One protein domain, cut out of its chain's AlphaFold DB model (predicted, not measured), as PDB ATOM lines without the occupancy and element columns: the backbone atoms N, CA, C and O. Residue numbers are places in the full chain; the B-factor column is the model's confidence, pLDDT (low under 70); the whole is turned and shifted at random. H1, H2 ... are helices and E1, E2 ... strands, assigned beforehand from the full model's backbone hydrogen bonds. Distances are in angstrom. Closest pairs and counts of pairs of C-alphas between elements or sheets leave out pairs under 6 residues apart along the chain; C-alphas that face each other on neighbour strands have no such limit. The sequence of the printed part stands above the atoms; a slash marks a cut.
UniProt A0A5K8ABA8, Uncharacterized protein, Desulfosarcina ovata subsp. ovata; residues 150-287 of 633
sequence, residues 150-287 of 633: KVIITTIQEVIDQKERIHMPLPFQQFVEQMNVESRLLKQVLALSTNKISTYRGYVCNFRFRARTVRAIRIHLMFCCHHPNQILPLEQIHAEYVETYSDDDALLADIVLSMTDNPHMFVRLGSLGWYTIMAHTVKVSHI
ATOM      1  N   LYS A 150     -37.120   6.223 -27.915       92.81
ATOM      2  CA  LYS A 150     -36.422   6.339 -29.203       92.81
ATOM      3  C   LYS A 150     -36.623   7.712 -29.858       92.81
ATOM      4  O   LYS A 150     -35.666   8.259 -30.390       92.81
ATOM      5  N   VAL A 151     -37.838   8.267 -29.812       94.19
ATOM      6  CA  VAL A 151     -38.150   9.589 -30.383       94.19
ATOM      7  C   VAL A 151     -37.402  10.678 -29.622       94.19
ATOM      8  O   VAL A 151     -36.796  11.543 -30.245       94.19
ATOM      9  N   ILE A 152     -37.370  10.597 -28.291       92.25
ATOM     10  CA  ILE A 152     -36.647  11.551 -27.440       92.25
ATOM     11  C   ILE A 152     -35.152  11.524 -27.760       92.25
ATOM     12  O   ILE A 152     -34.565  12.572 -28.009       92.25
ATOM     13  N   ILE A 153     -34.540  10.337 -27.813       90.00
ATOM     14  CA  ILE A 153     -33.108  10.184 -28.108       90.00
ATOM     15  C   ILE A 153     -32.775  10.707 -29.511       90.00
ATOM     16  O   ILE A 153     -31.800  11.442 -29.669       90.00
ATOM     17  N   THR A 154     -33.581  10.369 -30.524       92.19
ATOM     18  CA  THR A 154     -33.387  10.879 -31.888       92.19
ATOM     19  C   THR A 154     -33.516  12.402 -31.933       92.19
ATOM     20  O   THR A 154     -32.639  13.057 -32.484       92.19
ATOM     21  N   THR A 155     -34.523  12.974 -31.268       92.19
ATOM     22  CA  THR A 155     -34.727  14.432 -31.227       92.19
ATOM     23  C   THR A 155     -33.591  15.139 -30.481       92.19
ATOM     24  O   THR A 155     -33.141  16.193 -30.915       92.19
ATOM     25  N   ILE A 156     -33.069  14.560 -29.390       89.56
ATOM     26  CA  ILE A 156     -31.874  15.080 -28.701       89.56
ATOM     27  C   ILE A 156     -30.700  15.158 -29.682       89.56
ATOM     28  O   ILE A 156     -30.008  16.175 -29.721       89.56
ATOM     29  N   GLN A 157     -30.469  14.109 -30.477       88.44
ATOM     30  CA  GLN A 157     -29.379  14.103 -31.452       88.44
ATOM     31  C   GLN A 157     -29.595  15.148 -32.552       88.44
ATOM     32  O   GLN A 157     -28.671  15.894 -32.859       88.44
ATOM     33  N   GLU A 158     -30.812  15.275 -33.080       89.12
ATOM     34  CA  GLU A 158     -31.147  16.299 -34.077       89.12
ATOM     35  C   GLU A 158     -30.930  17.716 -33.532       89.12
ATOM     36  O   GLU A 158     -30.322  18.549 -34.197       89.12
ATOM     37  N   VAL A 159     -31.362  17.982 -32.296       88.44
ATOM     38  CA  VAL A 159     -31.155  19.265 -31.608       88.44
ATOM     39  C   VAL A 159     -29.659  19.576 -31.458       88.44
ATOM     40  O   VAL A 159     -29.234  20.721 -31.631       88.44
ATOM     41  N   ILE A 160     -28.841  18.559 -31.178       84.88
ATOM     42  CA  ILE A 160     -27.382  18.687 -31.094       84.88
ATOM     43  C   ILE A 160     -26.764  18.982 -32.461       84.88
ATOM     44  O   ILE A 160     -25.904  19.855 -32.542       84.88
ATOM     45  N   ASP A 161     -27.185  18.284 -33.512       85.50
ATOM     46  CA  ASP A 161     -26.643  18.454 -34.864       85.50
ATOM     47  C   ASP A 161     -27.027  19.824 -35.447       85.50
ATOM     48  O   ASP A 161     -26.245  20.472 -36.145       85.50
ATOM     49  N   GLN A 162     -28.222  20.310 -35.114       81.94
ATOM     50  CA  GLN A 162     -28.725  21.611 -35.552       81.94
ATOM     51  C   GLN A 162     -28.031  22.789 -34.871       81.94
ATOM     52  O   GLN A 162     -27.941  23.868 -35.456       81.94
ATOM     53  N   LYS A 163     -27.457  22.590 -33.680       78.31
ATOM     54  CA  LYS A 163     -26.638  23.601 -32.995       78.31
ATOM     55  C   LYS A 163     -25.518  24.163 -33.876       78.31
ATOM     56  O   LYS A 163     -25.157  25.329 -33.739       78.31
ATOM     57  N   GLU A 164     -24.936  23.334 -34.738       76.75
ATOM     58  CA  GLU A 164     -23.836  23.744 -35.620       76.75
ATOM     59  C   GLU A 164     -24.322  24.499 -36.863       76.75
ATOM     60  O   GLU A 164     -23.529  25.170 -37.523       76.75
ATOM     61  N   ARG A 165     -25.619  24.404 -37.174       80.56
ATOM     62  CA  ARG A 165     -26.238  24.968 -38.380       80.56
ATOM     63  C   ARG A 165     -27.043  26.232 -38.097       80.56
ATOM     64  O   ARG A 165     -27.140  27.088 -38.967       80.56
ATOM     65  N   ILE A 166     -27.616  26.344 -36.900       83.56
ATOM     66  CA  ILE A 166     -28.523  27.429 -36.522       83.56
ATOM     67  C   ILE A 166     -27.780  28.475 -35.696       83.56
ATOM     68  O   ILE A 166     -27.087  28.171 -34.720       83.56
ATOM     69  N   HIS A 167     -27.984  29.739 -36.050       86.56
ATOM     70  CA  HIS A 167     -27.501  30.862 -35.264       86.56
ATOM     71  C   HIS A 167     -28.344  31.035 -33.993       86.56
ATOM     72  O   HIS A 167     -29.547  31.271 -34.043       86.56
ATOM     73  N   MET A 168     -27.693  30.902 -32.837       87.75
ATOM     74  CA  MET A 168     -28.289  31.118 -31.516       87.75
ATOM     75  C   MET A 168     -27.783  32.438 -30.912       87.75
ATOM     76  O   MET A 168     -26.627  32.797 -31.147       87.75
ATOM     77  N   PRO A 169     -28.593  33.139 -30.094       91.06
ATOM     78  CA  PRO A 169     -29.861  32.689 -29.517       91.06
ATOM     79  C   PRO A 169     -31.057  32.863 -30.464       91.06
ATOM     80  O   PRO A 169     -31.023  33.709 -31.352       91.06
ATOM     81  N   LEU A 170     -32.105  32.060 -30.266       89.44
ATOM     82  CA  LEU A 170     -33.306  32.032 -31.110       89.44
ATOM     83  C   LEU A 170     -34.575  31.923 -30.247       89.44
ATOM     84  O   LEU A 170     -34.556  31.154 -29.287       89.44
ATOM     85  N   PRO A 171     -35.686  32.618 -30.546       89.44
ATOM     86  CA  PRO A 171     -36.956  32.395 -29.867       89.44
ATOM     87  C   PRO A 171     -37.386  30.929 -29.950       89.44
ATOM     88  O   PRO A 171     -37.306  30.296 -31.004       89.44
ATOM     89  N   PHE A 172     -37.896  30.396 -28.842       87.81
ATOM     90  CA  PHE A 172     -38.263  28.989 -28.706       87.81
ATOM     91  C   PHE A 172     -39.249  28.526 -29.782       87.81
ATOM     92  O   PHE A 172     -39.046  27.476 -30.378       87.81
ATOM     93  N   GLN A 173     -40.275  29.325 -30.087       86.62
ATOM     94  CA  GLN A 173     -41.271  28.970 -31.106       86.62
ATOM     95  C   GLN A 173     -40.671  28.841 -32.505       86.62
ATOM     96  O   GLN A 173     -41.043  27.952 -33.259       86.62
ATOM     97  N   GLN A 174     -39.682  29.665 -32.836       85.44
ATOM     98  CA  GLN A 174     -39.003  29.514 -34.112       85.44
ATOM     99  C   GLN A 174     -38.099  28.280 -34.123       85.44
ATOM    100  O   GLN A 174     -37.994  27.604 -35.142       85.44
ATOM    101  N   PHE A 175     -37.464  27.955 -32.995       88.00
ATOM    102  CA  PHE A 175     -36.689  26.722 -32.890       88.00
ATOM    103  C   PHE A 175     -37.588  25.490 -33.094       88.00
ATOM    104  O   PHE A 175     -37.215  24.575 -33.818       88.00
ATOM    105  N   VAL A 176     -38.809  25.508 -32.546       89.00
ATOM    106  CA  VAL A 176     -39.859  24.500 -32.795       89.00
ATOM    107  C   VAL A 176     -40.172  24.378 -34.291       89.00
ATOM    108  O   VAL A 176     -40.158  23.269 -34.823       89.00
ATOM    109  N   GLU A 177     -40.411  25.499 -34.975       87.69
ATOM    110  CA  GLU A 177     -40.714  25.527 -36.414       87.69
ATOM    111  C   GLU A 177     -39.552  25.001 -37.268       87.69
ATOM    112  O   GLU A 177     -39.770  24.194 -38.170       87.69
ATOM    113  N   GLN A 178     -38.314  25.398 -36.959       85.94
ATOM    114  CA  GLN A 178     -37.119  24.951 -37.683       85.94
ATOM    115  C   GLN A 178     -36.825  23.463 -37.474       85.94
ATOM    116  O   GLN A 178     -36.383  22.786 -38.401       85.94
ATOM    117  N   MET A 179     -37.080  22.950 -36.270       87.56
ATOM    118  CA  MET A 179     -36.943  21.526 -35.968       87.56
ATOM    119  C   MET A 179     -38.095  20.699 -36.551       87.56
ATOM    120  O   MET A 179     -37.931  19.499 -36.745       87.56
ATOM    121  N   ASN A 180     -39.248  21.319 -36.835       90.56
ATOM    122  CA  ASN A 180     -40.496  20.638 -37.188       90.56
ATOM    123  C   ASN A 180     -40.901  19.584 -36.133       90.56
ATOM    124  O   ASN A 180     -41.265  18.450 -36.449       90.56
ATOM    125  N   VAL A 181     -40.806  19.966 -34.856       91.31
ATOM    126  CA  VAL A 181     -41.085  19.111 -33.689       91.31
ATOM    127  C   VAL A 181     -42.180  19.750 -32.840       91.31
ATOM    128  O   VAL A 181     -42.298  20.968 -32.789       91.31
ATOM    129  N   GLU A 182     -42.986  18.952 -32.137       92.00
ATOM    130  CA  GLU A 182     -43.976  19.484 -31.195       92.00
ATOM    131  C   GLU A 182     -43.309  20.255 -30.041       92.00
ATOM    132  O   GLU A 182     -42.335  19.796 -29.441       92.00
ATOM    133  N   SER A 183     -43.871  21.409 -29.661       90.12
ATOM    134  CA  SER A 183     -43.323  22.255 -28.592       90.12
ATOM    135  C   SER A 183     -43.123  21.516 -27.265       90.12
ATOM    136  O   SER A 183     -42.128  21.756 -26.586       90.12
ATOM    137  N   ARG A 184     -44.043  20.618 -26.883       89.00
ATOM    138  CA  ARG A 184     -43.949  19.840 -25.633       89.00
ATOM    139  C   ARG A 184     -42.781  18.861 -25.652       89.00
ATOM    140  O   ARG A 184     -42.000  18.837 -24.703       89.00
ATOM    141  N   LEU A 185     -42.631  18.115 -26.748       91.56
ATOM    142  CA  LEU A 185     -41.486  17.235 -26.962       91.56
ATOM    143  C   LEU A 185     -40.179  18.031 -26.919       91.56
ATOM    144  O   LEU A 185     -39.242  17.628 -26.233       91.56
ATOM    145  N   LEU A 186     -40.126  19.189 -27.583       90.06
ATOM    146  CA  LEU A 186     -38.913  19.999 -27.623       90.06
ATOM    147  C   LEU A 186     -38.532  20.569 -26.253       90.06
ATOM    148  O   LEU A 186     -37.356  20.527 -25.908       90.06
ATOM    149  N   LYS A 187     -39.493  21.046 -25.448       88.56
ATOM    150  CA  LYS A 187     -39.228  21.493 -24.066       88.56
ATOM    151  C   LYS A 187     -38.572  20.388 -23.238       88.56
ATOM    152  O   LYS A 187     -37.495  20.586 -22.679       88.56
ATOM    153  N   GLN A 188     -39.167  19.196 -23.255       88.50
ATOM    154  CA  GLN A 188     -38.630  18.046 -22.535       88.50
ATOM    155  C   GLN A 188     -37.252  17.622 -23.065       88.50
ATOM    156  O   GLN A 188     -36.340  17.358 -22.285       88.50
ATOM    157  N   VAL A 189     -37.059  17.595 -24.387       90.38
ATOM    158  CA  VAL A 189     -35.763  17.298 -25.016       90.38
ATOM    159  C   VAL A 189     -34.700  18.311 -24.599       90.38
ATOM    160  O   VAL A 189     -33.598  17.904 -24.235       90.38
ATOM    161  N   LEU A 190     -35.022  19.608 -24.591       88.00
ATOM    162  CA  LEU A 190     -34.102  20.656 -24.156       88.00
ATOM    163  C   LEU A 190     -33.701  20.467 -22.690       88.00
ATOM    164  O   LEU A 190     -32.502  20.458 -22.401       88.00
ATOM    165  N   ALA A 191     -34.668  20.201 -21.806       84.56
ATOM    166  CA  ALA A 191     -34.431  19.898 -20.394       84.56
ATOM    167  C   ALA A 191     -33.525  18.666 -20.189       84.56
ATOM    168  O   ALA A 191     -32.730  18.634 -19.248       84.56
ATOM    169  N   LEU A 192     -33.606  17.678 -21.089       86.62
ATOM    170  CA  LEU A 192     -32.787  16.460 -21.081       86.62
ATOM    171  C   LEU A 192     -31.425  16.611 -21.789       86.62
ATOM    172  O   LEU A 192     -30.551  15.760 -21.613       86.62
ATOM    173  N   SER A 193     -31.221  17.679 -22.566       79.12
ATOM    174  CA  SER A 193     -30.049  17.911 -23.429       79.12
ATOM    175  C   SER A 193     -28.950  18.773 -22.777       79.12
ATOM    176  O   SER A 193     -28.379  19.681 -23.387       79.12
ATOM    177  N   THR A 194     -28.617  18.531 -21.508       65.31
ATOM    178  CA  THR A 194     -27.667  19.407 -20.794       65.31
ATOM    179  C   THR A 194     -26.250  19.373 -21.374       65.31
ATOM    180  O   THR A 194     -25.781  18.348 -21.870       65.31
ATOM    181  N   ASN A 195     -25.546  20.499 -21.217       61.81
ATOM    182  CA  ASN A 195     -24.180  20.818 -21.663       61.81
ATOM    183  C   ASN A 195     -24.020  21.290 -23.109       61.81
ATOM    184  O   ASN A 195     -22.909  21.656 -23.504       61.81
ATOM    185  N   LYS A 196     -25.096  21.343 -23.903       67.88
ATOM    186  CA  LYS A 196     -25.010  21.842 -25.285       67.88
ATOM    187  C   LYS A 196     -25.941  23.007 -25.568       67.88
ATOM    188  O   LYS A 196     -25.471  23.964 -26.193       67.88
ATOM    189  N   ILE A 197     -27.176  22.962 -25.078       79.06
ATOM    190  CA  ILE A 197     -28.195  23.991 -25.296       79.06
ATOM    191  C   ILE A 197     -28.898  24.290 -23.964       79.06
ATOM    192  O   ILE A 197     -28.931  23.446 -23.072       79.06
ATOM    193  N   SER A 198     -29.375  25.518 -23.800       80.81
ATOM    194  CA  SER A 198     -30.120  25.987 -22.632       80.81
ATOM    195  C   SER A 198     -31.233  26.936 -23.066       80.81
ATOM    196  O   SER A 198     -31.195  27.462 -24.182       80.81
ATOM    197  N   THR A 199     -32.200  27.190 -22.191       83.38
ATOM    198  CA  THR A 199     -33.259  28.176 -22.415       83.38
ATOM    199  C   THR A 199     -33.080  29.399 -21.513       83.38
ATOM    200  O   THR A 199     -32.596  29.311 -20.386       83.38
ATOM    201  N   TYR A 200     -33.428  30.578 -22.026       84.25
ATOM    202  CA  TYR A 200     -33.452  31.822 -21.261       84.25
ATOM    203  C   TYR A 200     -34.569  32.732 -21.761       84.25
ATOM    204  O   TYR A 200     -34.537  33.178 -22.906       84.25
ATOM    205  N   ARG A 201     -35.554  33.026 -20.899       82.31
ATOM    206  CA  ARG A 201     -36.688  33.927 -21.192       82.31
ATOM    207  C   ARG A 201     -37.375  33.627 -22.536       82.31
ATOM    208  O   ARG A 201     -37.630  34.537 -23.322       82.31
ATOM    209  N   GLY A 202     -37.635  32.349 -22.813       85.31
ATOM    210  CA  GLY A 202     -38.241  31.915 -24.073       85.31
ATOM    211  C   GLY A 202     -37.298  31.884 -25.285       85.31
ATOM    212  O   GLY A 202     -37.789  31.763 -26.405       85.31
ATOM    213  N   TYR A 203     -35.976  31.976 -25.096       89.50
ATOM    214  CA  TYR A 203     -34.965  31.775 -26.146       89.50
ATOM    215  C   TYR A 203     -34.192  30.490 -25.918       89.50
ATOM    216  O   TYR A 203     -33.830  30.176 -24.790       89.50
ATOM    217  N   VAL A 204     -33.861  29.803 -27.001       88.94
ATOM    218  CA  VAL A 204     -32.935  28.676 -27.058       88.94
ATOM    219  C   VAL A 204     -31.537  29.214 -27.352       88.94
ATOM    220  O   VAL A 204     -31.341  30.014 -28.268       88.94
ATOM    221  N   CYS A 205     -30.565  28.809 -26.541       87.62
ATOM    222  CA  CYS A 205     -29.213  29.352 -26.526       87.62
ATOM    223  C   CYS A 205     -28.173  28.239 -26.445       87.62
ATOM    224  O   CYS A 205     -28.410  27.189 -25.852       87.62
ATOM    225  N   ASN A 206     -26.961  28.512 -26.925       83.31
ATOM    226  CA  ASN A 206     -25.821  27.645 -26.657       83.31
ATOM    227  C   ASN A 206     -25.486  27.618 -25.158       83.31
ATOM    228  O   ASN A 206     -25.479  28.652 -24.492       83.31
ATOM    229  N   PHE A 207     -25.192  26.426 -24.634       67.31
ATOM    230  CA  PHE A 207     -24.824  26.236 -23.230       67.31
ATOM    231  C   PHE A 207     -23.528  26.992 -22.873       67.31
ATOM    232  O   PHE A 207     -22.583  27.007 -23.666       67.31
ATOM    233  N   ARG A 208     -23.500  27.566 -21.657       69.19
ATOM    234  CA  ARG A 208     -22.673  28.696 -21.164       69.19
ATOM    235  C   ARG A 208     -23.106  30.059 -21.712       69.19
ATOM    236  O   ARG A 208     -22.600  30.542 -22.725       69.19
ATOM    237  N   PHE A 209     -24.011  30.703 -20.979       71.06
ATOM    238  CA  PHE A 209     -24.448  32.064 -21.265       71.06
ATOM    239  C   PHE A 209     -23.295  33.046 -21.086       71.06
ATOM    240  O   PHE A 209     -22.786  33.225 -19.984       71.06
ATOM    241  N   ARG A 210     -22.903  33.726 -22.163       80.56
ATOM    242  CA  ARG A 210     -22.058  34.917 -22.054       80.56
ATOM    243  C   ARG A 210     -22.942  36.115 -21.720       80.56
ATOM    244  O   ARG A 210     -24.068  36.194 -22.213       80.56
ATOM    245  N   ALA A 211     -22.411  37.084 -20.973       83.38
ATOM    246  CA  ALA A 211     -23.123  38.328 -20.659       83.38
ATOM    247  C   ALA A 211     -23.688  39.012 -21.921       83.38
ATOM    248  O   ALA A 211     -24.835  39.447 -21.937       83.38
ATOM    249  N   ARG A 212     -22.934  39.002 -23.032       86.56
ATOM    250  CA  ARG A 212     -23.385  39.547 -24.326       86.56
ATOM    251  C   ARG A 212     -24.596  38.828 -24.921       86.56
ATOM    252  O   ARG A 212     -25.457  39.475 -25.501       86.56
ATOM    253  N   THR A 213     -24.693  37.506 -24.770       89.00
ATOM    254  CA  THR A 213     -25.857  36.737 -25.243       89.00
ATOM    255  C   THR A 213     -27.096  37.083 -24.422       89.00
ATOM    256  O   THR A 213     -28.169  37.290 -24.981       89.00
ATOM    257  N   VAL A 214     -26.942  37.213 -23.100       89.62
ATOM    258  CA  VAL A 214     -28.030  37.636 -22.204       89.62
ATOM    259  C   VAL A 214     -28.503  39.047 -22.558       89.62
ATOM    260  O   VAL A 214     -29.704  39.263 -22.715       89.62
ATOM    261  N   ARG A 215     -27.567  39.986 -22.755       91.56
ATOM    262  CA  ARG A 215     -27.850  41.355 -23.211       91.56
ATOM    263  C   ARG A 215     -28.577  41.366 -24.548       91.56
ATOM    264  O   ARG A 215     -29.612  42.009 -24.654       91.56
ATOM    265  N   ALA A 216     -28.104  40.607 -25.536       94.12
ATOM    266  CA  ALA A 216     -28.757  40.492 -26.840       94.12
ATOM    267  C   ALA A 216     -30.218  40.029 -26.715       94.12
ATOM    268  O   ALA A 216     -31.105  40.653 -27.288       94.12
ATOM    269  N   ILE A 217     -30.500  39.003 -25.904       92.75
ATOM    270  CA  ILE A 217     -31.876  38.530 -25.669       92.75
ATOM    271  C   ILE A 217     -32.727  39.608 -24.992       92.75
ATOM    272  O   ILE A 217     -33.860  39.853 -25.400       92.75
ATOM    273  N   ARG A 218     -32.191  40.270 -23.965       92.88
ATOM    274  CA  ARG A 218     -32.877  41.340 -23.228       92.88
ATOM    275  C   ARG A 218     -33.203  42.546 -24.115       92.88
ATOM    276  O   ARG A 218     -34.331  43.031 -24.065       92.88
ATOM    277  N   ILE A 219     -32.254  42.980 -24.947       94.75
ATOM    278  CA  ILE A 219     -32.442  44.048 -25.941       94.75
ATOM    279  C   ILE A 219     -33.491  43.615 -26.969       94.75
ATOM    280  O   ILE A 219     -34.413  44.365 -27.262       94.75
ATOM    281  N   HIS A 220     -33.412  42.388 -27.483       94.31
ATOM    282  CA  HIS A 220     -34.383  41.891 -28.459       94.31
ATOM    283  C   HIS A 220     -35.799  41.826 -27.877       94.31
ATOM    284  O   HIS A 220     -36.754  42.247 -28.522       94.31
ATOM    285  N   LEU A 221     -35.945  41.364 -26.631       91.56
ATOM    286  CA  LEU A 221     -37.216  41.389 -25.906       91.56
ATOM    287  C   LEU A 221     -37.757  42.814 -25.743       91.56
ATOM    288  O   LEU A 221     -38.950  43.019 -25.945       91.56
ATOM    289  N   MET A 222     -36.896  43.783 -25.424       92.31
ATOM    290  CA  MET A 222     -37.258  45.201 -25.330       92.31
ATOM    291  C   MET A 222     -37.802  45.722 -26.669       92.31
ATOM    292  O   MET A 222     -38.914  46.245 -26.714       92.31
ATOM    293  N   PHE A 223     -37.102  45.464 -27.780       92.69
ATOM    294  CA  PHE A 223     -37.601  45.794 -29.118       92.69
ATOM    295  C   PHE A 223     -38.944  45.116 -29.423       92.69
ATOM    296  O   PHE A 223     -39.878  45.779 -29.861       92.69
ATOM    297  N   CYS A 224     -39.074  43.811 -29.172       88.94
ATOM    298  CA  CYS A 224     -40.304  43.068 -29.462       88.94
ATOM    299  C   CYS A 224     -41.508  43.577 -28.655       88.94
ATOM    300  O   CYS A 224     -42.627  43.584 -29.164       88.94
ATOM    301  N   CYS A 225     -41.294  43.973 -27.397       86.62
ATOM    302  CA  CYS A 225     -42.375  44.364 -26.493       86.62
ATOM    303  C   CYS A 225     -42.759  45.840 -26.622       86.62
ATOM    304  O   CYS A 225     -43.945  46.157 -26.555       86.62
ATOM    305  N   HIS A 226     -41.782  46.737 -26.771       88.81
ATOM    306  CA  HIS A 226     -42.009  48.184 -26.694       88.81
ATOM    307  C   HIS A 226     -41.885  48.887 -28.050       88.81
ATOM    308  O   HIS A 226     -42.583  49.869 -28.297       88.81
ATOM    309  N   HIS A 227     -41.049  48.362 -28.950       90.06
ATOM    310  CA  HIS A 227     -40.658  49.032 -30.193       90.06
ATOM    311  C   HIS A 227     -40.719  48.113 -31.430       90.06
ATOM    312  O   HIS A 227     -39.751  48.038 -32.199       90.06
ATOM    313  N   PRO A 228     -41.835  47.389 -31.660       87.12
ATOM    314  CA  PRO A 228     -41.920  46.464 -32.778       87.12
ATOM    315  C   PRO A 228     -41.823  47.226 -34.101       87.12
ATOM    316  O   PRO A 228     -42.566  48.177 -34.345       87.12
ATOM    317  N   ASN A 229     -40.927  46.768 -34.973       86.56
ATOM    318  CA  ASN A 229     -40.678  47.344 -36.294       86.56
ATOM    319  C   ASN A 229     -40.232  48.820 -36.287       86.56
ATOM    320  O   ASN A 229     -40.457  49.506 -37.278       86.56
ATOM    321  N   GLN A 230     -39.598  49.302 -35.216       91.69
ATOM    322  CA  GLN A 230     -39.053  50.662 -35.154       91.69
ATOM    323  C   GLN A 230     -37.527  50.671 -35.260       91.69
ATOM    324  O   GLN A 230     -36.844  49.754 -34.799       91.69
ATOM    325  N   ILE A 231     -36.990  51.740 -35.851       93.25
ATOM    326  CA  ILE A 231     -35.556  52.037 -35.841       93.25
ATOM    327  C   ILE A 231     -35.264  52.847 -34.580       93.25
ATOM    328  O   ILE A 231     -35.796  53.945 -34.420       93.25
ATOM    329  N   LEU A 232     -34.407  52.331 -33.700       92.94
ATOM    330  CA  LEU A 232     -34.044  53.018 -32.462       92.94
ATOM    331  C   LEU A 232     -32.604  53.543 -32.508       92.94
ATOM    332  O   LEU A 232     -31.680  52.780 -32.815       92.94
ATOM    333  N   PRO A 233     -32.373  54.822 -32.159       89.69
ATOM    334  CA  PRO A 233     -31.036  55.331 -31.891       89.69
ATOM    335  C   PRO A 233     -30.380  54.567 -30.738       89.69
ATOM    336  O   PRO A 233     -31.042  54.151 -29.787       89.69
ATOM    337  N   LEU A 234     -29.057  54.426 -30.789       87.56
ATOM    338  CA  LEU A 234     -28.308  53.663 -29.791       87.56
ATOM    339  C   LEU A 234     -28.478  54.208 -28.365       87.56
ATOM    340  O   LEU A 234     -28.498  53.439 -27.410       87.56
ATOM    341  N   GLU A 235     -28.630  55.521 -28.223       82.88
ATOM    342  CA  GLU A 235     -28.805  56.174 -26.923       82.88
ATOM    343  C   GLU A 235     -30.131  55.794 -26.280       82.88
ATOM    344  O   GLU A 235     -30.185  55.562 -25.077       82.88
ATOM    345  N   GLN A 236     -31.188  55.705 -27.091       89.62
ATOM    346  CA  GLN A 236     -32.498  55.280 -26.621       89.62
ATOM    347  C   GLN A 236     -32.442  53.819 -26.168       89.62
ATOM    348  O   GLN A 236     -32.907  53.511 -25.076       89.62
ATOM    349  N   ILE A 237     -31.791  52.952 -26.953       93.50
ATOM    350  CA  ILE A 237     -31.606  51.535 -26.606       93.50
ATOM    351  C   ILE A 237     -30.844  51.395 -25.285       93.50
ATOM    352  O   ILE A 237     -31.238  50.608 -24.432       93.50
ATOM    353  N   HIS A 238     -29.746  52.138 -25.109       89.62
ATOM    354  CA  HIS A 238     -28.938  52.075 -23.888       89.62
ATOM    355  C   HIS A 238     -29.700  52.596 -22.666       89.62
ATOM    356  O   HIS A 238     -29.727  51.910 -21.647       89.62
ATOM    357  N   ALA A 239     -30.352  53.756 -22.776       86.56
ATOM    358  CA  ALA A 239     -31.120  54.341 -21.679       86.56
ATOM    359  C   ALA A 239     -32.250  53.412 -21.214       86.56
ATOM    360  O   ALA A 239     -32.365  53.129 -20.022       86.56
ATOM    361  N   GLU A 240     -33.029  52.878 -22.156       93.12
ATOM    362  CA  GLU A 240     -34.138  51.974 -21.854       93.12
ATOM    363  C   GLU A 240     -33.650  50.622 -21.311       93.12
ATOM    364  O   GLU A 240     -34.266  50.055 -20.405       93.12
ATOM    365  N   TYR A 241     -32.512  50.120 -21.803       92.38
ATOM    366  CA  TYR A 241     -31.898  48.905 -21.272       92.38
ATOM    367  C   TYR A 241     -31.511  49.068 -19.799       92.38
ATOM    368  O   TYR A 241     -31.884  48.230 -18.979       92.38
ATOM    369  N   VAL A 242     -30.792  50.143 -19.458       87.88
ATOM    370  CA  VAL A 242     -30.345  50.417 -18.081       87.88
ATOM    371  C   VAL A 242     -31.538  50.641 -17.148       87.88
ATOM    372  O   VAL A 242     -31.526  50.171 -16.013       87.88
ATOM    373  N   GLU A 243     -32.592  51.306 -17.628       89.50
ATOM    374  CA  GLU A 243     -33.829  51.499 -16.864       89.50
ATOM    375  C   GLU A 243     -34.572  50.176 -16.614       89.50
ATOM    376  O   GLU A 243     -35.042  49.921 -15.505       89.50
ATOM    377  N   THR A 244     -34.649  49.305 -17.625       88.81
ATOM    378  CA  THR A 244     -35.390  48.035 -17.550       88.81
ATOM    379  C   THR A 244     -34.636  46.955 -16.766       88.81
ATOM    380  O   THR A 244     -35.255  46.105 -16.118       88.81
ATOM    381  N   TYR A 245     -33.302  46.958 -16.825       86.81
ATOM    382  CA  TYR A 245     -32.434  45.897 -16.312       86.81
ATOM    383  C   TYR A 245     -31.405  46.434 -15.317       86.81
ATOM    384  O   TYR A 245     -30.200  46.381 -15.551       86.81
ATOM    385  N   SER A 246     -31.883  46.895 -14.160       83.88
ATOM    386  CA  SER A 246     -31.040  47.455 -13.092       83.88
ATOM    387  C   SER A 246     -30.039  46.463 -12.474       83.88
ATOM    388  O   SER A 246     -29.252  46.845 -11.614       83.88
ATOM    389  N   ASP A 247     -30.117  45.179 -12.834       84.12
ATOM    390  CA  ASP A 247     -29.202  44.124 -12.400       84.12
ATOM    391  C   ASP A 247     -27.935  44.012 -13.271       84.12
ATOM    392  O   ASP A 247     -27.058  43.214 -12.948       84.12
ATOM    393  N   ASP A 248     -27.825  44.786 -14.356       82.88
ATOM    394  CA  ASP A 248     -26.698  44.767 -15.298       82.88
ATOM    395  C   ASP A 248     -26.184  46.191 -15.588       82.88
ATOM    396  O   ASP A 248     -26.878  46.998 -16.202       82.88
ATOM    397  N   ASP A 249     -24.943  46.492 -15.189       79.19
ATOM    398  CA  ASP A 249     -24.281  47.786 -15.437       79.19
ATOM    399  C   ASP A 249     -23.624  47.810 -16.830       79.19
ATOM    400  O   ASP A 249     -22.402  47.785 -16.991       79.19
ATOM    401  N   ALA A 250     -24.456  47.745 -17.873       79.94
ATOM    402  CA  ALA A 250     -23.989  47.669 -19.252       79.94
ATOM    403  C   ALA A 250     -23.526  49.037 -19.776       79.94
ATOM    404  O   ALA A 250     -24.292  50.006 -19.819       79.94
ATOM    405  N   LEU A 251     -22.293  49.098 -20.290       80.88
ATOM    406  CA  LEU A 251     -21.821  50.265 -21.030       80.88
ATOM    407  C   LEU A 251     -22.424  50.284 -22.439       80.88
ATOM    408  O   LEU A 251     -22.771  49.258 -23.025       80.88
ATOM    409  N   LEU A 252     -22.465  51.465 -23.051       78.19
ATOM    410  CA  LEU A 252     -22.980  51.647 -24.410       78.19
ATOM    411  C   LEU A 252     -22.219  50.789 -25.452       78.19
ATOM    412  O   LEU A 252     -22.815  50.266 -26.394       78.19
ATOM    413  N   ALA A 253     -20.918  50.556 -25.243       78.81
ATOM    414  CA  ALA A 253     -20.120  49.639 -26.061       78.81
ATOM    415  C   ALA A 253     -20.556  48.169 -25.917       78.81
ATOM    416  O   ALA A 253     -20.562  47.435 -26.906       78.81
ATOM    417  N   ASP A 254     -20.964  47.738 -24.718       82.19
ATOM    418  CA  ASP A 254     -21.457  46.377 -24.488       82.19
ATOM    419  C   ASP A 254     -22.768  46.123 -25.229       82.19
ATOM    420  O   ASP A 254     -22.957  45.040 -25.787       82.19
ATOM    421  N   ILE A 255     -23.650  47.126 -25.281       89.06
ATOM    422  CA  ILE A 255     -24.907  47.083 -26.038       89.06
ATOM    423  C   ILE A 255     -24.624  46.906 -27.536       89.06
ATOM    424  O   ILE A 255     -25.159  45.988 -28.161       89.06
ATOM    425  N   VAL A 256     -23.716  47.710 -28.103       88.00
ATOM    426  CA  VAL A 256     -23.317  47.594 -29.518       88.00
ATOM    427  C   VAL A 256     -22.700  46.240 -29.829       88.00
ATOM    428  O   VAL A 256     -23.076  45.620 -30.823       88.00
ATOM    429  N   LEU A 257     -21.767  45.771 -29.000       86.38
ATOM    430  CA  LEU A 257     -21.118  44.475 -29.203       86.38
ATOM    431  C   LEU A 257     -22.133  43.335 -29.121       86.38
ATOM    432  O   LEU A 257     -22.107  42.445 -29.960       86.38
ATOM    433  N   SER A 258     -23.074  43.399 -28.178       91.88
ATOM    434  CA  SER A 258     -24.130  42.389 -28.043       91.88
ATOM    435  C   SER A 258     -25.024  42.324 -29.285       91.88
ATOM    436  O   SER A 258     -25.339  41.228 -29.738       91.88
ATOM    437  N   MET A 259     -25.392  43.461 -29.883       94.25
ATOM    438  CA  MET A 259     -26.173  43.468 -31.129       94.25
ATOM    439  C   MET A 259     -25.336  43.070 -32.355       94.25
ATOM    440  O   MET A 259     -25.813  42.341 -33.220       94.25
ATOM    441  N   THR A 260     -24.070  43.496 -32.419       91.12
ATOM    442  CA  THR A 260     -23.153  43.182 -33.532       91.12
ATOM    443  C   THR A 260     -22.804  41.694 -33.581       91.12
ATOM    444  O   THR A 260     -22.775  41.112 -34.664       91.12
ATOM    445  N   ASP A 261     -22.588  41.073 -32.418       90.25
ATOM    446  CA  ASP A 261     -22.278  39.645 -32.282       90.25
ATOM    447  C   ASP A 261     -23.492  38.748 -32.622       90.25
ATOM    448  O   ASP A 261     -23.323  37.546 -32.823       90.25
ATOM    449  N   ASN A 262     -24.707  39.313 -32.721       92.81
ATOM    450  CA  ASN A 262     -25.955  38.593 -33.018       92.81
ATOM    451  C   ASN A 262     -26.658  39.158 -34.273       92.81
ATOM    452  O   ASN A 262     -27.776  39.674 -34.197       92.81
ATOM    453  N   PRO A 263     -26.015  39.070 -35.452       92.44
ATOM    454  CA  PRO A 263     -26.495  39.688 -36.688       92.44
ATOM    455  C   PRO A 263     -27.787  39.086 -37.254       92.44
ATOM    456  O   PRO A 263     -28.399  39.712 -38.112       92.44
ATOM    457  N   HIS A 264     -28.184  37.893 -36.804       92.00
ATOM    458  CA  HIS A 264     -29.461  37.255 -37.146       92.00
ATOM    459  C   HIS A 264     -30.642  37.852 -36.366       92.00
ATOM    460  O   HIS A 264     -31.788  37.665 -36.753       92.00
ATOM    461  N   MET A 265     -30.364  38.592 -35.288       93.50
ATOM    462  CA  MET A 265     -31.363  39.273 -34.457       93.50
ATOM    463  C   MET A 265     -31.388  40.782 -34.685       93.50
ATOM    464  O   MET A 265     -32.403  41.422 -34.431       93.50
ATOM    465  N   PHE A 266     -30.284  41.369 -35.150       95.00
ATOM    466  CA  PHE A 266     -30.149  42.817 -35.257       95.00
ATOM    467  C   PHE A 266     -29.484  43.254 -36.553       95.00
ATOM    468  O   PHE A 266     -28.529  42.652 -37.053       95.00
ATOM    469  N   VAL A 267     -29.932  44.401 -37.043       94.38
ATOM    470  CA  VAL A 267     -29.308  45.094 -38.163       94.38
ATOM    471  C   VAL A 267     -29.068  46.552 -37.801       94.38
ATOM    472  O   VAL A 267     -29.922  47.226 -37.222       94.38
ATOM    473  N   ARG A 268     -27.865  47.031 -38.121       93.12
ATOM    474  CA  ARG A 268     -27.488  48.435 -37.984       93.12
ATOM    475  C   ARG A 268     -27.866  49.173 -39.262       93.12
ATOM    476  O   ARG A 268     -27.481  48.752 -40.348       93.12
ATOM    477  N   LEU A 269     -28.566  50.291 -39.118       92.56
ATOM    478  CA  LEU A 269     -28.977  51.172 -40.207       92.56
ATOM    479  C   LEU A 269     -28.060  52.399 -40.231       92.56
ATOM    480  O   LEU A 269     -28.478  53.519 -39.937       92.56
ATOM    481  N   GLY A 270     -26.772  52.153 -40.490       86.25
ATOM    482  CA  GLY A 270     -25.703  53.151 -40.514       86.25
ATOM    483  C   GLY A 270     -25.735  54.119 -39.327       86.25
ATOM    484  O   GLY A 270     -25.416  53.719 -38.201       86.25
ATOM    485  N   SER A 271     -26.079  55.387 -39.585       79.31
ATOM    486  CA  SER A 271     -26.152  56.447 -38.565       79.31
ATOM    487  C   SER A 271     -27.547  56.653 -37.958       79.31
ATOM    488  O   SER A 271     -27.684  57.471 -37.052       79.31
ATOM    489  N   LEU A 272     -28.587  55.996 -38.485       85.81
ATOM    490  CA  LEU A 272     -29.973  56.161 -38.028       85.81
ATOM    491  C   LEU A 272     -30.251  55.377 -36.744       85.81
ATOM    492  O   LEU A 272     -30.989  55.856 -35.889       85.81
ATOM    493  N   GLY A 273     -29.641  54.201 -36.592       91.38
ATOM    494  CA  GLY A 273     -29.800  53.392 -35.391       91.38
ATOM    495  C   GLY A 273     -29.759  51.898 -35.663       91.38
ATOM    496  O   GLY A 273     -29.065  51.433 -36.572       91.38
ATOM    497  N   TRP A 274     -30.504  51.155 -34.855       94.75
ATOM    498  CA  TRP A 274     -30.630  49.707 -34.919       94.75
ATOM    499  C   TRP A 274     -32.081  49.292 -35.099       94.75
ATOM    500  O   TRP A 274     -33.004  49.987 -34.678       94.75
ATOM    501  N   TYR A 275     -32.256  48.131 -35.709       95.12
ATOM    502  CA  TYR A 275     -33.543  47.495 -35.917       95.12
ATOM    503  C   TYR A 275     -33.445  46.024 -35.522       95.12
ATOM    504  O   TYR A 275     -32.405  45.387 -35.732       95.12
ATOM    505  N   THR A 276     -34.526  45.488 -34.959       93.56
ATOM    506  CA  THR A 276     -34.611  44.068 -34.620       93.56
ATOM    507  C   THR A 276     -35.142  43.276 -35.807       93.56
ATOM    508  O   THR A 276     -36.211  43.550 -36.347       93.56
ATOM    509  N   ILE A 277     -34.412  42.246 -36.199       88.75
ATOM    510  CA  ILE A 277     -34.956  41.171 -37.022       88.75
ATOM    511  C   ILE A 277     -35.919  40.398 -36.094       88.75
ATOM    512  O   ILE A 277     -35.747  40.423 -34.880       88.75
ATOM    513  N   MET A 278     -36.948  39.727 -36.613       74.50
ATOM    514  CA  MET A 278     -37.760  38.768 -35.834       74.50
ATOM    515  C   MET A 278     -38.734  39.322 -34.769       74.50
ATOM    516  O   MET A 278     -39.264  38.540 -33.977       74.50
ATOM    517  N   ALA A 279     -39.064  40.622 -34.765       68.00
ATOM    518  CA  ALA A 279     -39.983  41.205 -33.765       68.00
ATOM    519  C   ALA A 279     -41.323  40.451 -33.615       68.00
ATOM    520  O   ALA A 279     -41.902  40.389 -32.534       68.00
ATOM    521  N   HIS A 280     -41.830  39.887 -34.712       65.81
ATOM    522  CA  HIS A 280     -43.160  39.291 -34.797       65.81
ATOM    523  C   HIS A 280     -43.228  37.822 -34.339       65.81
ATOM    524  O   HIS A 280     -44.329  37.320 -34.109       65.81
ATOM    525  N   THR A 281     -42.094  37.121 -34.199       62.78
ATOM    526  CA  THR A 281     -42.081  35.695 -33.808       62.78
ATOM    527  C   THR A 281     -42.139  35.497 -32.292       62.78
ATOM    528  O   THR A 281     -42.463  34.411 -31.803       62.78
ATOM    529  N   VAL A 282     -41.879  36.552 -31.519       62.50
ATOM    530  CA  VAL A 282     -41.851  36.498 -30.058       62.50
ATOM    531  C   VAL A 282     -43.255  36.726 -29.499       62.50
ATOM    532  O   VAL A 282     -43.740  37.851 -29.393       62.50
ATOM    533  N   LYS A 283     -43.923  35.647 -29.076       62.16
ATOM    534  CA  LYS A 283     -45.170  35.753 -28.306       62.16
ATOM    535  C   LYS A 283     -44.857  36.150 -26.861       62.16
ATOM    536  O   LYS A 283     -44.460  35.315 -26.052       62.16
ATOM    537  N   VAL A 284     -45.102  37.420 -26.530       56.59
ATOM    538  CA  VAL A 284     -44.897  38.024 -25.194       56.59
ATOM    539  C   VAL A 284     -45.608  37.245 -24.070       56.59
ATOM    540  O   VAL A 284     -45.157  37.241 -22.927       56.59
ATOM    541  N   SER A 285     -46.678  36.503 -24.389       48.41
ATOM    542  CA  SER A 285     -47.426  35.670 -23.435       48.41
ATOM    543  C   SER A 285     -46.617  34.530 -22.797       48.41
ATOM    544  O   SER A 285     -47.074  33.965 -21.807       48.41
ATOM    545  N   HIS A 286     -45.443  34.194 -23.341       47.31
ATOM    546  CA  HIS A 286     -44.561  33.128 -22.848       47.31
ATOM    547  C   HIS A 286     -43.230  33.638 -22.286       47.31
ATOM    548  O   HIS A 286     -42.290  32.857 -22.163       47.31
ATOM    549  N   ILE A 287     -43.116  34.924 -21.929       53.53
ATOM    550  CA  ILE A 287     -41.971  35.389 -21.136       53.53
ATOM    551  C   ILE A 287     -42.116  34.759 -19.745       53.53
ATOM    552  O   ILE A 287     -42.801  35.294 -18.873       53.53
TER     553      ILE A 287
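This is residues 150 to 287 of the 633 residues of an uncharacterized protein of Desulfosarcina ovata subsp. ovata (UniProt A0A5K8ABA8). Two lobes sit end to end: in one, the helices H1, H2 and H3 gather round the small hairpin E1 and E2, with H1 at the far end; in the other, H4, H5 and H6 pack crosswise on one another beside the hairpin E3 and E4. The lobes meet where E2 comes near H4, and the tail of residues 277 to 287 turns back from E4 toward this junction. The printed part has 138 residues with six named helices and four named strands, in the order H1 H2 H3 E1 E2 H4 H5 H6 E3 E4; each sheet is one antiparallel pair, E1 - E2 and E3 - E4. The class is mostly helix, and the whole is compact, with a radius of gyration of the C-alphas of 15.6 A, yet elongated, with spans of 51 by 26 by 26 A.

Look first at E1, residues 197 to 200, and E2, residues 203 to 206. Before them come H1, residues 150 to 162, starting at C-alpha 150 at (-36.422, 6.339, -29.203) and 18.2 A long, H2, residues 172 to 179, and H3, residues 183 to 192, 14.2 A. After them, find C-alpha 211 at (-23.123, 38.328, -20.659); from there H4 runs 22.1 A to residue 226. H5 is residues 234 to 244, 15.2 A, and H6 residues 252 to 260, 12.4 A. E3, residues 266 to 269, precedes E4, residues 273 to 276, which ends at C-alpha 276 at (-34.611, 44.068, -34.620).

In the hairpin E1 and E2, N 198 and O 205 are 2.8 A apart, within hydrogen-bond range. Residues 170 to 171 pair antiparallel with residues 203 to 204 of E2. The C-alphas of Leu 190 in H3 and Ser 198 in E1, their closest, are 6.8 A apart. H1 touches H3 with residues 152 to 156 alone, about perpendicular at 81 degrees, closest at C-alphas 156 and 189, 5.8 A. H2 and H3 touch only at the corner, and only just, with 3 pairs of C-alphas within 8 A, the closest Val 176 and Ser 183 at 5.9 A. The closest C-alphas of E2 and H4, those of Tyr 203 and Ile 217, are 7.4 A apart. H4 touches H6 with residues 212 to 216 alone, closest at C-alphas 212 and 258, 4.7 A, and H5 with residues 218 to 222 alone, closest at C-alphas 219 and 241, 6.8 A. H5 and H6 touch at C-alphas 238 and 252, their closest, 6.0 A. In the hairpin E3 and E4, N 269 and O 273 are 2.8 A apart; the closest C-alphas of H6 and E3, Met 259 and Phe 266, are 5.8 A apart. In H1 to H6 every O i to N i+4 pair is within hydrogen-bond range.

The two C-alphas farthest apart, Lys 150 and Ser 271, are 52.0 A from each other. The printed part has no cut and no long link. Look for pLDDT under 70 at residues 194 to 196, 207 to 208 and 279 to 287.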